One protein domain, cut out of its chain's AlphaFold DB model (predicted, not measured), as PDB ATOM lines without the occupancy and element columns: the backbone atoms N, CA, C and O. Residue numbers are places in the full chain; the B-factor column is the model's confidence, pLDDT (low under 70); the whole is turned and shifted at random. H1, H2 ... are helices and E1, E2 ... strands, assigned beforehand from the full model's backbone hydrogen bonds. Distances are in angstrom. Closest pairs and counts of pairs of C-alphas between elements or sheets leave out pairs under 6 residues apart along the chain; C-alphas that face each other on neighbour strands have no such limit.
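This is residues 37 to 128 of the 128 residues of an uncharacterized protein of Parendozoicomonas haliclonae (UniProt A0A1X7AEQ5). A two-stranded antiparallel ribbon, E1 beside E2, forms a small core with three short helices gathered over one face, H3 toward one end; beyond E1's edge, residues 106 to 128 loop back without a named element. The 92 printed residues run H1 E1 H2 H3 E2, mixed in class, with under half in named elements. The whole is compact, radius of gyration of the C-alphas 12.4 A, spanning 39 by 27 by 19 A.

Find E1 at residues 64 to 68, 13.5 A, and E2 at 100 to 105, 14.5 A, ending at C-alpha 105 (5.228, -30.624, 7.864). H1, residues 44 to 53, runs 14.2 A from C-alpha 44 (16.001, -43.384, 19.701). H2 is residues 76 to 81, 8.8 A; H3 is 83 to 92, 14.2 A.

Across E1 and E2, N 67 and O 102 are 2.8 A apart, within hydrogen-bond range. The closest C-alphas of E1 and H2, Tyr 65 and Phe 76, are 6.3 A apart. H1 touches H3, C-alphas of Gly 44 and Val 87 closest at 4.9 A. Every O i to N i+4 pair in H1, H2 and H3 is within hydrogen-bond range.

The printed part has no cut and no long link; only residue 128 is under pLDDT 70.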
ATOM      1  N   HIS A  37      14.116 -39.835   7.174       92.94
ATOM      2  CA  HIS A  37      12.956 -39.320   7.898       92.94
ATOM      3  C   HIS A  37      11.987 -40.450   8.224       92.94
ATOM      4  O   HIS A  37      11.547 -41.187   7.339       92.94
ATOM      5  N   TYR A  38      11.632 -40.568   9.498       95.31
ATOM      6  CA  TYR A  38      10.537 -41.418   9.942       95.31
ATOM      7  C   TYR A  38       9.336 -40.542  10.281       95.31
ATOM      8  O   TYR A  38       9.461 -39.601  11.065       95.31
ATOM      9  N   ARG A  39       8.172 -40.866   9.706       95.06
ATOM     10  CA  ARG A  39       6.911 -40.211  10.074       95.06
ATOM     11  C   ARG A  39       6.596 -40.465  11.541       95.06
ATOM     12  O   ARG A  39       6.332 -39.519  12.260       95.06
ATOM     13  N   GLU A  40       6.672 -41.720  11.968       97.06
ATOM     14  CA  GLU A  40       6.473 -42.131  13.357       97.06
ATOM     15  C   GLU A  40       7.805 -42.550  13.972       97.06
ATOM     16  O   GLU A  40       8.553 -43.340  13.388       97.06
ATOM     17  N   ILE A  41       8.098 -42.025  15.156       96.25
ATOM     18  CA  ILE A  41       9.338 -42.271  15.882       96.25
ATOM     19  C   ILE A  41       9.018 -43.135  17.099       96.25
ATOM     20  O   ILE A  41       8.436 -42.685  18.078       96.25
ATOM     21  N   GLN A  42       9.433 -44.395  17.042       94.56
ATOM     22  CA  GLN A  42       9.192 -45.387  18.091       94.56
ATOM     23  C   GLN A  42      10.407 -45.602  18.996       94.56
ATOM     24  O   GLN A  42      10.284 -46.111  20.106       94.56
ATOM     25  N   ASN A  43      11.611 -45.279  18.516       95.38
ATOM     26  CA  ASN A  43      12.848 -45.513  19.252       95.38
ATOM     27  C   ASN A  43      13.913 -44.447  18.959       95.38
ATOM     28  O   ASN A  43      13.883 -43.748  17.945       95.38
ATOM     29  N   GLY A  44      14.923 -44.367  19.831       94.50
ATOM     30  CA  GLY A  44      16.001 -43.384  19.701       94.50
ATOM     31  C   GLY A  44      16.853 -43.529  18.430       94.50
ATOM     32  O   GLY A  44      17.460 -42.553  17.992       94.50
ATOM     33  N   ARG A  45      16.897 -44.713  17.796       94.12
ATOM     34  CA  ARG A  45      17.613 -44.902  16.521       94.12
ATOM     35  C   ARG A  45      16.881 -44.204  15.377       94.12
ATOM     36  O   ARG A  45      17.539 -43.538  14.583       94.12
ATOM     37  N   GLN A  46      15.555 -44.315  15.329       95.69
ATOM     38  CA  GLN A  46      14.712 -43.600  14.366       95.69
ATOM     39  C   GLN A  46      14.765 -42.088  14.593       95.69
ATOM     40  O   GLN A  46      14.918 -41.342  13.626       95.69
ATOM     41  N   LEU A  47      14.751 -41.634  15.855       96.38
ATOM     42  CA  LEU A  47      14.943 -40.217  16.171       96.38
ATOM     43  C   LEU A  47      16.293 -39.720  15.640       96.38
ATOM     44  O   LEU A  47      16.361 -38.743  14.901       96.38
ATOM     45  N   ARG A  48      17.377 -40.443  15.944       96.06
ATOM     46  CA  ARG A  48      18.728 -40.101  15.477       96.06
ATOM     47  C   ARG A  48      18.833 -40.071  13.953       96.06
ATOM     48  O   ARG A  48      19.511 -39.200  13.415       96.06
ATOM     49  N   ALA A  49      18.211 -41.028  13.269       95.00
ATOM     50  CA  ALA A  49      18.200 -41.085  11.812       95.00
ATOM     51  C   ALA A  49      17.427 -39.904  11.206       95.00
ATOM     52  O   ALA A  49      17.920 -39.284  10.266       95.00
ATOM     53  N   THR A  50      16.285 -39.543  11.797       95.69
ATOM     54  CA  THR A  50      15.456 -38.408  11.360       95.69
ATOM     55  C   THR A  50      16.201 -37.086  11.536       95.69
ATOM     56  O   THR A  50      16.298 -36.307  10.594       95.69
ATOM     57  N   LEU A  51      16.834 -36.861  12.692       95.69
ATOM     58  CA  LEU A  51      17.625 -35.647  12.936       95.69
ATOM     59  C   LEU A  51      18.811 -35.495  11.971       95.69
ATOM     60  O   LEU A  51      19.209 -34.374  11.660       95.69
ATOM     61  N   ARG A  52      19.378 -36.614  11.500       94.75
ATOM     62  CA  ARG A  52      20.468 -36.633  10.510       94.75
ATOM     63  C   ARG A  52      20.000 -36.406   9.083       94.75
ATOM     64  O   ARG A  52      20.766 -35.852   8.305       94.75
ATOM     65  N   ALA A  53      18.790 -36.844   8.747       92.94
ATOM     66  CA  ALA A  53      18.184 -36.576   7.448       92.94
ATOM     67  C   ALA A  53      17.910 -35.073   7.243       92.94
ATOM     68  O   ALA A  53      17.871 -34.604   6.111       92.94
ATOM     69  N   GLY A  54      17.787 -34.315   8.338       93.44
ATOM     70  CA  GLY A  54      17.663 -32.859   8.330       93.44
ATOM     71  C   GLY A  54      16.219 -32.381   8.477       93.44
ATOM     72  O   GLY A  54      15.291 -33.178   8.549       93.44
ATOM     73  N   GLN A  55      16.041 -31.062   8.535       94.25
ATOM     74  CA  GLN A  55      14.752 -30.412   8.812       94.25
ATOM     75  C   GLN A  55      13.869 -30.197   7.575       94.25
ATOM     76  O   GLN A  55      12.853 -29.522   7.672       94.25
ATOM     77  N   PHE A  56      14.258 -30.718   6.413       93.94
ATOM     78  CA  PHE A  56      13.526 -30.529   5.165       93.94
ATOM     79  C   PHE A  56      13.154 -31.879   4.565       93.94
ATOM     80  O   PHE A  56      13.988 -32.785   4.511       93.94
ATOM     81  N   ALA A  57      11.910 -32.017   4.119       91.81
ATOM     82  CA  ALA A  57      11.404 -33.233   3.499       91.81
ATOM     83  C   ALA A  57      11.963 -33.418   2.081       91.81
ATOM     84  O   ALA A  57      12.115 -32.455   1.326       91.81
ATOM     85  N   TRP A  58      12.207 -34.666   1.683       84.62
ATOM     86  CA  TRP A  58      12.531 -35.022   0.301       84.62
ATOM     87  C   TRP A  58      11.491 -36.002  -0.268       84.62
ATOM     88  O   TRP A  58      11.148 -36.965   0.424       84.62
ATOM     89  N   PRO A  59      11.030 -35.820  -1.522       85.62
ATOM     90  CA  PRO A  59      11.266 -34.674  -2.410       85.62
ATOM     91  C   PRO A  59      10.431 -33.439  -2.006       85.62
ATOM     92  O   PRO A  59       9.387 -33.574  -1.376       85.62
ATOM     93  N   GLY A  60      10.876 -32.235  -2.388       84.69
ATOM     94  CA  GLY A  60      10.086 -30.995  -2.270       84.69
ATOM     95  C   GLY A  60      10.617 -29.936  -1.298       84.69
ATOM     96  O   GLY A  60      10.285 -28.769  -1.453       84.69
ATOM     97  N   GLY A  61      11.483 -30.296  -0.348       89.44
ATOM     98  CA  GLY A  61      12.153 -29.330   0.532       89.44
ATOM     99  C   GLY A  61      11.257 -28.699   1.600       89.44
ATOM    100  O   GLY A  61      11.619 -27.669   2.156       89.44
ATOM    101  N   TYR A  62      10.102 -29.293   1.901       93.62
ATOM    102  CA  TYR A  62       9.164 -28.738   2.876       93.62
ATOM    103  C   TYR A  62       9.750 -28.717   4.293       93.62
ATOM    104  O   TYR A  62      10.350 -29.722   4.693       93.62
ATOM    105  N   PRO A  63       9.552 -27.640   5.075       94.75
ATOM    106  CA  PRO A  63      10.012 -27.586   6.455       94.75
ATOM    107  C   PRO A  63       9.321 -28.668   7.289       94.75
ATOM    108  O   PRO A  63       8.109 -28.887   7.207       94.75
ATOM    109  N   LEU A  64      10.113 -29.372   8.087       96.31
ATOM    110  CA  LEU A  64       9.664 -30.395   9.018       96.31
ATOM    111  C   LEU A  64       9.825 -29.898  10.448       96.31
ATOM    112  O   LEU A  64      10.797 -29.227  10.801       96.31
ATOM    113  N   TYR A  65       8.908 -30.333  11.299       97.12
ATOM    114  CA  TYR A  65       9.010 -30.206  12.742       97.12
ATOM    115  C   TYR A  65       8.687 -31.541  13.411       97.12
ATOM    116  O   TYR A  65       8.184 -32.481  12.786       97.12
ATOM    117  N   LEU A  66       9.041 -31.637  14.688       97.69
ATOM    118  CA  LEU A  66       8.815 -32.819  15.507       97.69
ATOM    119  C   LEU A  66       7.630 -32.568  16.433       97.69
ATOM    120  O   LEU A  66       7.466 -31.458  16.929       97.69
ATOM    121  N   VAL A  67       6.818 -33.592  16.669       97.56
ATOM    122  CA  VAL A  67       5.683 -33.535  17.594       97.56
ATOM    123  C   VAL A  67       5.938 -34.488  18.746       97.56
ATOM    124  O   VAL A  67       6.307 -35.654  18.545       97.56
ATOM    125  N   THR A  68       5.758 -33.981  19.955       96.94
ATOM    126  CA  THR A  68       5.812 -34.776  21.179       96.94
ATOM    127  C   THR A  68       4.517 -35.562  21.361       96.94
ATOM    128  O   THR A  68       3.502 -35.285  20.723       96.94
ATOM    129  N   ARG A  69       4.524 -36.540  22.264       95.56
ATOM    130  CA  ARG A  69       3.322 -37.287  22.647       95.56
ATOM    131  C   ARG A  69       2.194 -36.385  23.160       95.56
ATOM    132  O   ARG A  69       1.030 -36.649  22.867       95.56
ATOM    133  N   SER A  70       2.535 -35.319  23.882       93.38
ATOM    134  CA  SER A  70       1.590 -34.302  24.364       93.38
ATOM    135  C   SER A  70       0.932 -33.491  23.242       93.38
ATOM    136  O   SER A  70      -0.056 -32.805  23.486       93.38
ATOM    137  N   GLY A  71       1.444 -33.589  22.009       93.62
ATOM    138  CA  GLY A  71       0.977 -32.822  20.854       93.62
ATOM    139  C   GLY A  71       1.747 -31.521  20.625       93.62
ATOM    140  O   GLY A  71       1.389 -30.754  19.733       93.62
ATOM    141  N   ASP A  72       2.814 -31.278  21.387       95.06
ATOM    142  CA  ASP A  72       3.596 -30.053  21.282       95.06
ATOM    143  C   ASP A  72       4.576 -30.106  20.107       95.06
ATOM    144  O   ASP A  72       5.227 -31.124  19.855       95.06
ATOM    145  N   GLY A  73       4.713 -28.985  19.399       96.44
ATOM    146  CA  GLY A  73       5.685 -28.828  18.320       96.44
ATOM    147  C   GLY A  73       7.087 -28.517  18.846       96.44
ATOM    148  O   GLY A  73       7.260 -27.719  19.767       96.44
ATOM    149  N   LEU A  74       8.109 -29.102  18.225       97.19
ATOM    150  CA  LEU A  74       9.520 -28.856  18.517       97.19
ATOM    151  C   LEU A  74      10.325 -28.633  17.234       97.19
ATOM    152  O   LEU A  74      10.159 -29.334  16.230       97.19
ATOM    153  N   HIS A  75      11.268 -27.689  17.291       97.12
ATOM    154  CA  HIS A  75      12.280 -27.524  16.247       97.12
ATOM    155  C   HIS A  75      13.295 -28.665  16.269       97.12
ATOM    156  O   HIS A  75      13.661 -29.181  17.328       97.12
ATOM    157  N   PHE A  76      13.841 -28.980  15.093       96.50
ATOM    158  CA  PHE A  76      14.919 -29.957  14.951       96.50
ATOM    159  C   PHE A  76      16.137 -29.609  15.809       96.50
ATOM    160  O   PHE A  76      16.702 -30.497  16.442       96.50
ATOM    161  N   ASP A  77      16.535 -28.338  15.865       96.50
ATOM    162  CA  ASP A  77      17.736 -27.939  16.604       96.50
ATOM    163  C   ASP A  77      17.553 -28.045  18.119       96.50
ATOM    164  O   ASP A  77      18.422 -28.598  18.789       96.50
ATOM    165  N   CYS A  78      16.382 -27.673  18.650       96.81
ATOM    166  CA  CYS A  78      16.079 -27.853  20.072       96.81
ATOM    167  C   CYS A  78      16.147 -29.332  20.485       96.81
ATOM    168  O   CYS A  78      16.647 -29.654  21.564       96.81
ATOM    169  N   VAL A  79      15.688 -30.241  19.618       97.00
ATOM    170  CA  VAL A  79      15.775 -31.686  19.872       97.00
ATOM    171  C   VAL A  79      17.200 -32.213  19.690       97.00
ATOM    172  O   VAL A  79      17.594 -33.118  20.418       97.00
ATOM    173  N   LYS A  80      18.008 -31.664  18.772       96.50
ATOM    174  CA  LYS A  80      19.435 -32.025  18.656       96.50
ATOM    175  C   LYS A  80      20.219 -31.624  19.906       96.50
ATOM    176  O   LYS A  80      21.004 -32.430  20.401       96.50
ATOM    177  N   GLU A  81      19.996 -30.417  20.420       97.12
ATOM    178  CA  GLU A  81      20.638 -29.910  21.640       97.12
ATOM    179  C   GLU A  81      20.257 -30.752  22.866       97.12
ATOM    180  O   GLU A  81      21.114 -31.094  23.679       97.12
ATOM    181  N   ASN A  82      18.992 -31.176  22.947       96.50
ATOM    182  CA  ASN A  82      18.451 -31.974  24.052       96.50
ATOM    183  C   ASN A  82      18.289 -33.462  23.698       96.50
ATOM    184  O   ASN A  82      17.467 -34.174  24.278       96.50
ATOM    185  N   PHE A  83      19.097 -33.964  22.759       96.81
ATOM    186  CA  PHE A  83      18.924 -35.297  22.173       96.81
ATOM    187  C   PHE A  83      18.903 -36.418  23.217       96.81
ATOM    188  O   PHE A  83      18.116 -37.360  23.113       96.81
ATOM    189  N   TYR A  84      19.747 -36.315  24.245       96.44
ATOM    190  CA  TYR A  84      19.803 -37.312  25.312       96.44
ATOM    191  C   TYR A  84      18.494 -37.408  26.100       96.44
ATOM    192  O   TYR A  84      18.078 -38.523  26.410       96.44
ATOM    193  N   GLN A  85      17.834 -36.280  26.382       96.25
ATOM    194  CA  GLN A  85      16.553 -36.269  27.093       96.25
ATOM    195  C   GLN A  85      15.449 -36.879  26.228       96.25
ATOM    196  O   GLN A  85      14.756 -37.782  26.682       96.25
ATOM    197  N   ALA A  86      15.368 -36.492  24.952       96.56
ATOM    198  CA  ALA A  86      14.389 -37.055  24.022       96.56
ATOM    199  C   ALA A  86      14.542 -38.577  23.855       96.56
ATOM    200  O   ALA A  86      13.563 -39.323  23.891       96.56
ATOM    201  N   VAL A  87      15.777 -39.077  23.731       96.75
ATOM    202  CA  VAL A  87      16.028 -40.526  23.665       96.75
ATOM    203  C   VAL A  87      15.704 -41.221  24.985       96.75
ATOM    204  O   VAL A  87      15.199 -42.345  24.958       96.75
ATOM    205  N   TRP A  88      16.003 -40.592  26.123       97.19
ATOM    206  CA  TRP A  88      15.670 -41.137  27.437       97.19
ATOM    207  C   TRP A  88      14.153 -41.269  27.603       97.19
ATOM    208  O   TRP A  88      13.691 -42.342  27.988       97.19
ATOM    209  N   ASP A  89      13.385 -40.255  27.204       96.38
ATOM    210  CA  ASP A  89      11.922 -40.278  27.257       96.38
ATOM    211  C   ASP A  89      11.318 -41.355  26.357       96.38
ATOM    212  O   ASP A  89      10.503 -42.168  26.797       96.38
ATOM    213  N   ILE A  90      11.790 -41.449  25.112       96.19
ATOM    214  CA  ILE A  90      11.353 -42.502  24.190       96.19
ATOM    215  C   ILE A  90      11.677 -43.891  24.756       96.19
ATOM    216  O   ILE A  90      10.850 -44.798  24.687       96.19
ATOM    217  N   ARG A  91      12.875 -44.074  25.325       96.00
ATOM    218  CA  ARG A  91      13.334 -45.372  25.839       96.00
ATOM    219  C   ARG A  91      12.578 -45.814  27.090       96.00
ATOM    220  O   ARG A  91      12.306 -47.002  27.222       96.00
ATOM    221  N   ASN A  92      12.302 -44.894  28.011       95.94
ATOM    222  CA  ASN A  92      11.632 -45.209  29.274       95.94
ATOM    223  C   ASN A  92      10.105 -45.080  29.185       95.94
ATOM    224  O   ASN A  92       9.409 -45.442  30.129       95.94
ATOM    225  N   GLY A  93       9.576 -44.583  28.064       92.56
ATOM    226  CA  GLY A  93       8.144 -44.354  27.883       92.56
ATOM    227  C   GLY A  93       7.594 -43.210  28.740       92.56
ATOM    228  O   GLY A  93       6.377 -43.111  28.894       92.56
ATOM    229  N   THR A  94       8.473 -42.373  29.290       93.62
ATOM    230  CA  THR A  94       8.140 -41.188  30.084       93.62
ATOM    231  C   THR A  94       7.793 -40.021  29.175       93.62
ATOM    232  O   THR A  94       8.239 -39.961  28.033       93.62
ATOM    233  N   ASP A  95       6.975 -39.104  29.680       90.38
ATOM    234  CA  ASP A  95       6.553 -37.919  28.944       90.38
ATOM    235  C   ASP A  95       6.894 -36.669  29.752       90.38
ATOM    236  O   ASP A  95       6.077 -36.147  30.506       90.38
ATOM    237  N   THR A  96       8.154 -36.240  29.659       92.62
ATOM    238  CA  THR A  96       8.622 -34.987  30.277       92.62
ATOM    239  C   THR A  96       8.501 -33.799  29.319       92.62
ATOM    240  O   THR A  96       9.076 -32.741  29.565       92.62
ATOM    241  N   GLY A  97       7.763 -33.973  28.214       92.69
ATOM    242  CA  GLY A  97       7.685 -33.021  27.108       92.69
ATOM    243  C   GLY A  97       8.730 -33.251  26.010       92.69
ATOM    244  O   GLY A  97       8.751 -32.508  25.036       92.69
ATOM    245  N   TRP A  98       9.578 -34.283  26.115       96.25
ATOM    246  CA  TRP A  98      10.599 -34.601  25.103       96.25
ATOM    247  C   TRP A  98      10.341 -35.895  24.340       96.25
ATOM    248  O   TRP A  98      11.102 -36.242  23.430       96.25
ATOM    249  N   LYS A  99       9.275 -36.623  24.680       96.62
ATOM    250  CA  LYS A  99       8.923 -37.866  24.002       96.62
ATOM    251  C   LYS A  99       8.394 -37.581  22.599       96.62
ATOM    252  O   LYS A  99       7.197 -37.395  22.408       96.62
ATOM    253  N   VAL A 100       9.290 -37.542  21.619       97.00
ATOM    254  CA  VAL A 100       8.944 -37.335  20.207       97.00
ATOM    255  C   VAL A 100       8.316 -38.599  19.625       97.00
ATOM    256  O   VAL A 100       8.923 -39.666  19.691       97.00
ATOM    257  N   GLU A 101       7.140 -38.457  19.012       97.00
ATOM    258  CA  GLU A 101       6.411 -39.567  18.382       97.00
ATOM    259  C   GLU A 101       6.173 -39.355  16.884       97.00
ATOM    260  O   GLU A 101       6.059 -40.337  16.149       97.00
ATOM    261  N   LEU A 102       6.148 -38.108  16.403       97.31
ATOM    262  CA  LEU A 102       5.826 -37.804  15.009       97.31
ATOM    263  C   LEU A 102       6.804 -36.789  14.402       97.31
ATOM    264  O   LEU A 102       7.229 -35.844  15.063       97.31
ATOM    265  N   THR A 103       7.104 -36.952  13.117       97.00
ATOM    266  CA  THR A 103       7.714 -35.928  12.258       97.00
ATOM    267  C   THR A 103       6.708 -35.548  11.181       97.00
ATOM    268  O   THR A 103       6.196 -36.426  10.479       97.00
ATOM    269  N   THR A 104       6.423 -34.257  11.024       96.19
ATOM    270  CA  THR A 104       5.457 -33.779  10.024       96.19
ATOM    271  C   THR A 104       5.801 -32.378   9.520       96.19
ATOM    272  O   THR A 104       6.658 -31.692  10.074       96.19
ATOM    273  N   THR A 105       5.141 -31.969   8.441       95.44
ATOM    274  CA  THR A 105       5.228 -30.624   7.864       95.44
ATOM    275  C   THR A 105       4.137 -29.740   8.446       95.44
ATOM    276  O   THR A 105       2.990 -30.169   8.582       95.44
ATOM    277  N   ASN A 106       4.491 -28.498   8.769       95.12
ATOM    278  CA  ASN A 106       3.517 -27.455   9.053       95.12
ATOM    279  C   ASN A 106       3.090 -26.844   7.715       95.12
ATOM    280  O   ASN A 106       3.902 -26.196   7.063       95.12
ATOM    281  N   TYR A 107       1.861 -27.094   7.267       92.19
ATOM    282  CA  TYR A 107       1.428 -26.628   5.948       92.19
ATOM    283  C   TYR A 107       1.050 -25.142   5.959       92.19
ATOM    284  O   TYR A 107       1.610 -24.387   5.179       92.19
ATOM    285  N   GLU A 108       0.164 -24.709   6.855       91.81
ATOM    286  CA  GLU A 108      -0.469 -23.375   6.783       91.81
ATOM    287  C   GLU A 108      -0.532 -22.658   8.146       91.81
ATOM    288  O   GLU A 108      -1.072 -21.558   8.259       91.81
ATOM    289  N   CYS A 109      -0.024 -23.267   9.224       89.50
ATOM    290  CA  CYS A 109      -0.234 -22.736  10.567       89.50
ATOM    291  C   CYS A 109       0.863 -21.744  10.976       89.50
ATOM    292  O   CYS A 109       1.922 -22.138  11.457       89.50
ATOM    293  N   ASN A 110       0.570 -20.448  10.884       90.06
ATOM    294  CA  ASN A 110       1.490 -19.382  11.311       90.06
ATOM    295  C   ASN A 110       1.598 -19.206  12.832       90.06
ATOM    296  O   ASN A 110       2.520 -18.564  13.327       90.06
ATOM    297  N   HIS A 111       0.659 -19.773  13.586       91.62
ATOM    298  CA  HIS A 111       0.600 -19.648  15.043       91.62
ATOM    299  C   HIS A 111       1.305 -20.802  15.767       91.62
ATOM    300  O   HIS A 111       1.337 -20.829  16.995       91.62
ATOM    301  N   LEU A 112       1.841 -21.775  15.023       94.19
ATOM    302  CA  LEU A 112       2.529 -22.917  15.603       94.19
ATOM    303  C   LEU A 112       3.896 -22.483  16.143       94.19
ATOM    304  O   LEU A 112       4.736 -21.968  15.405       94.19
ATOM    305  N   THR A 113       4.140 -22.728  17.427       96.81
ATOM    306  CA  THR A 113       5.388 -22.371  18.111       96.81
ATOM    307  C   THR A 113       6.059 -23.597  18.715       96.81
ATOM    308  O   THR A 113       5.428 -24.615  18.998       96.81
ATOM    309  N   CYS A 114       7.377 -23.515  18.888       96.62
ATOM    310  CA  CYS A 114       8.156 -24.560  19.538       96.62
ATOM    311  C   CYS A 114       7.998 -24.484  21.059       96.62
ATOM    312  O   CYS A 114       8.298 -23.448  21.649       96.62
ATOM    313  N   ALA A 115       7.629 -25.589  21.705       96.31
ATOM    314  CA  ALA A 115       7.404 -25.629  23.153       96.31
ATOM    315  C   ALA A 115       8.659 -25.347  23.998       96.31
ATOM    316  O   ALA A 115       8.553 -24.921  25.143       96.31
ATOM    317  N   HIS A 116       9.857 -25.555  23.441       95.81
ATOM    318  CA  HIS A 116      11.108 -25.302  24.156       95.81
ATOM    319  C   HIS A 116      11.579 -23.845  24.039       95.81
ATOM    320  O   HIS A 116      11.876 -23.197  25.038       95.81
ATOM    321  N   CYS A 117      11.690 -23.318  22.815       96.25
ATOM    322  CA  CYS A 117      12.269 -21.990  22.577       96.25
ATOM    323  C   CYS A 117      11.226 -20.889  22.335       96.25
ATOM    324  O   CYS A 117      11.605 -19.727  22.199       96.25
ATOM    325  N   ASN A 118       9.938 -21.242  22.256       95.75
ATOM    326  CA  ASN A 118       8.803 -20.358  21.965       95.75
ATOM    327  C   ASN A 118       8.890 -19.595  20.631       95.75
ATOM    328  O   ASN A 118       8.098 -18.689  20.379       95.75
ATOM    329  N   LYS A 119       9.834 -19.951  19.751       95.75
ATOM    330  CA  LYS A 119       9.946 -19.369  18.408       95.75
ATOM    331  C   LYS A 119       8.930 -20.017  17.459       95.75
ATOM    332  O   LYS A 119       8.602 -21.193  17.653       95.75
ATOM    333  N   PRO A 120       8.459 -19.296  16.429       95.25
ATOM    334  CA  PRO A 120       7.546 -19.854  15.436       95.25
ATOM    335  C   PRO A 120       8.181 -21.028  14.678       95.25
ATOM    336  O   PRO A 120       9.390 -21.058  14.428       95.25
ATOM    337  N   ILE A 121       7.358 -22.015  14.336       95.19
ATOM    338  CA  ILE A 121       7.709 -23.130  13.458       95.19
ATOM    339  C   ILE A 121       7.319 -22.744  12.033       95.19
ATOM    340  O   ILE A 121       6.174 -22.386  11.774       95.19
ATOM    341  N   GLU A 122       8.278 -22.834  11.113       92.75
ATOM    342  CA  GLU A 122       8.104 -22.446   9.712       92.75
ATOM    343  C   GLU A 122       6.950 -23.217   9.055       92.75
ATOM    344  O   GLU A 122       6.898 -24.447   9.122       92.75
ATOM    345  N   ALA A 123       6.023 -22.483   8.439       93.06
ATOM    346  CA  ALA A 123       4.932 -23.035   7.647       93.06
ATOM    347  C   ALA A 123       5.330 -23.077   6.165       93.06
ATOM    348  O   ALA A 123       5.906 -22.125   5.647       93.06
ATOM    349  N   ALA A 124       4.999 -24.163   5.468       91.12
ATOM    350  CA  ALA A 124       5.315 -24.347   4.051       91.12
ATOM    351  C   ALA A 124       4.575 -23.358   3.131       91.12
ATOM    352  O   ALA A 124       5.113 -22.943   2.109       91.12
ATOM    353  N   TYR A 125       3.344 -23.003   3.498       87.88
ATOM    354  CA  TYR A 125       2.438 -22.120   2.760       87.88
ATOM    355  C   TYR A 125       1.858 -21.017   3.658       87.88
ATOM    356  O   TYR A 125       0.785 -20.486   3.383       87.88
ATOM    357  N   GLY A 126       2.546 -20.692   4.753       77.62
ATOM    358  CA  GLY A 126       2.134 -19.626   5.659       77.62
ATOM    359  C   GLY A 126       2.277 -18.238   5.042       77.62
ATOM    360  O   GLY A 126       3.239 -17.967   4.323       77.62
ATOM    361  N   GLU A 127       1.340 -17.343   5.346       71.19
ATOM    362  CA  GLU A 127       1.500 -15.914   5.053       71.19
ATOM    363  C   GLU A 127       2.628 -15.334   5.931       71.19
ATOM    364  O   GLU A 127       2.720 -15.685   7.109       71.19
ATOM    365  N   GLN A 128       3.509 -14.506   5.359       59.78
ATOM    366  CA  GLN A 128       4.641 -13.889   6.074       59.78
ATOM    367  C   GLN A 128       4.225 -12.671   6.899       59.78
ATOM    368  O   GLN A 128       3.416 -11.865   6.388       59.78
TER     369      GLN A 128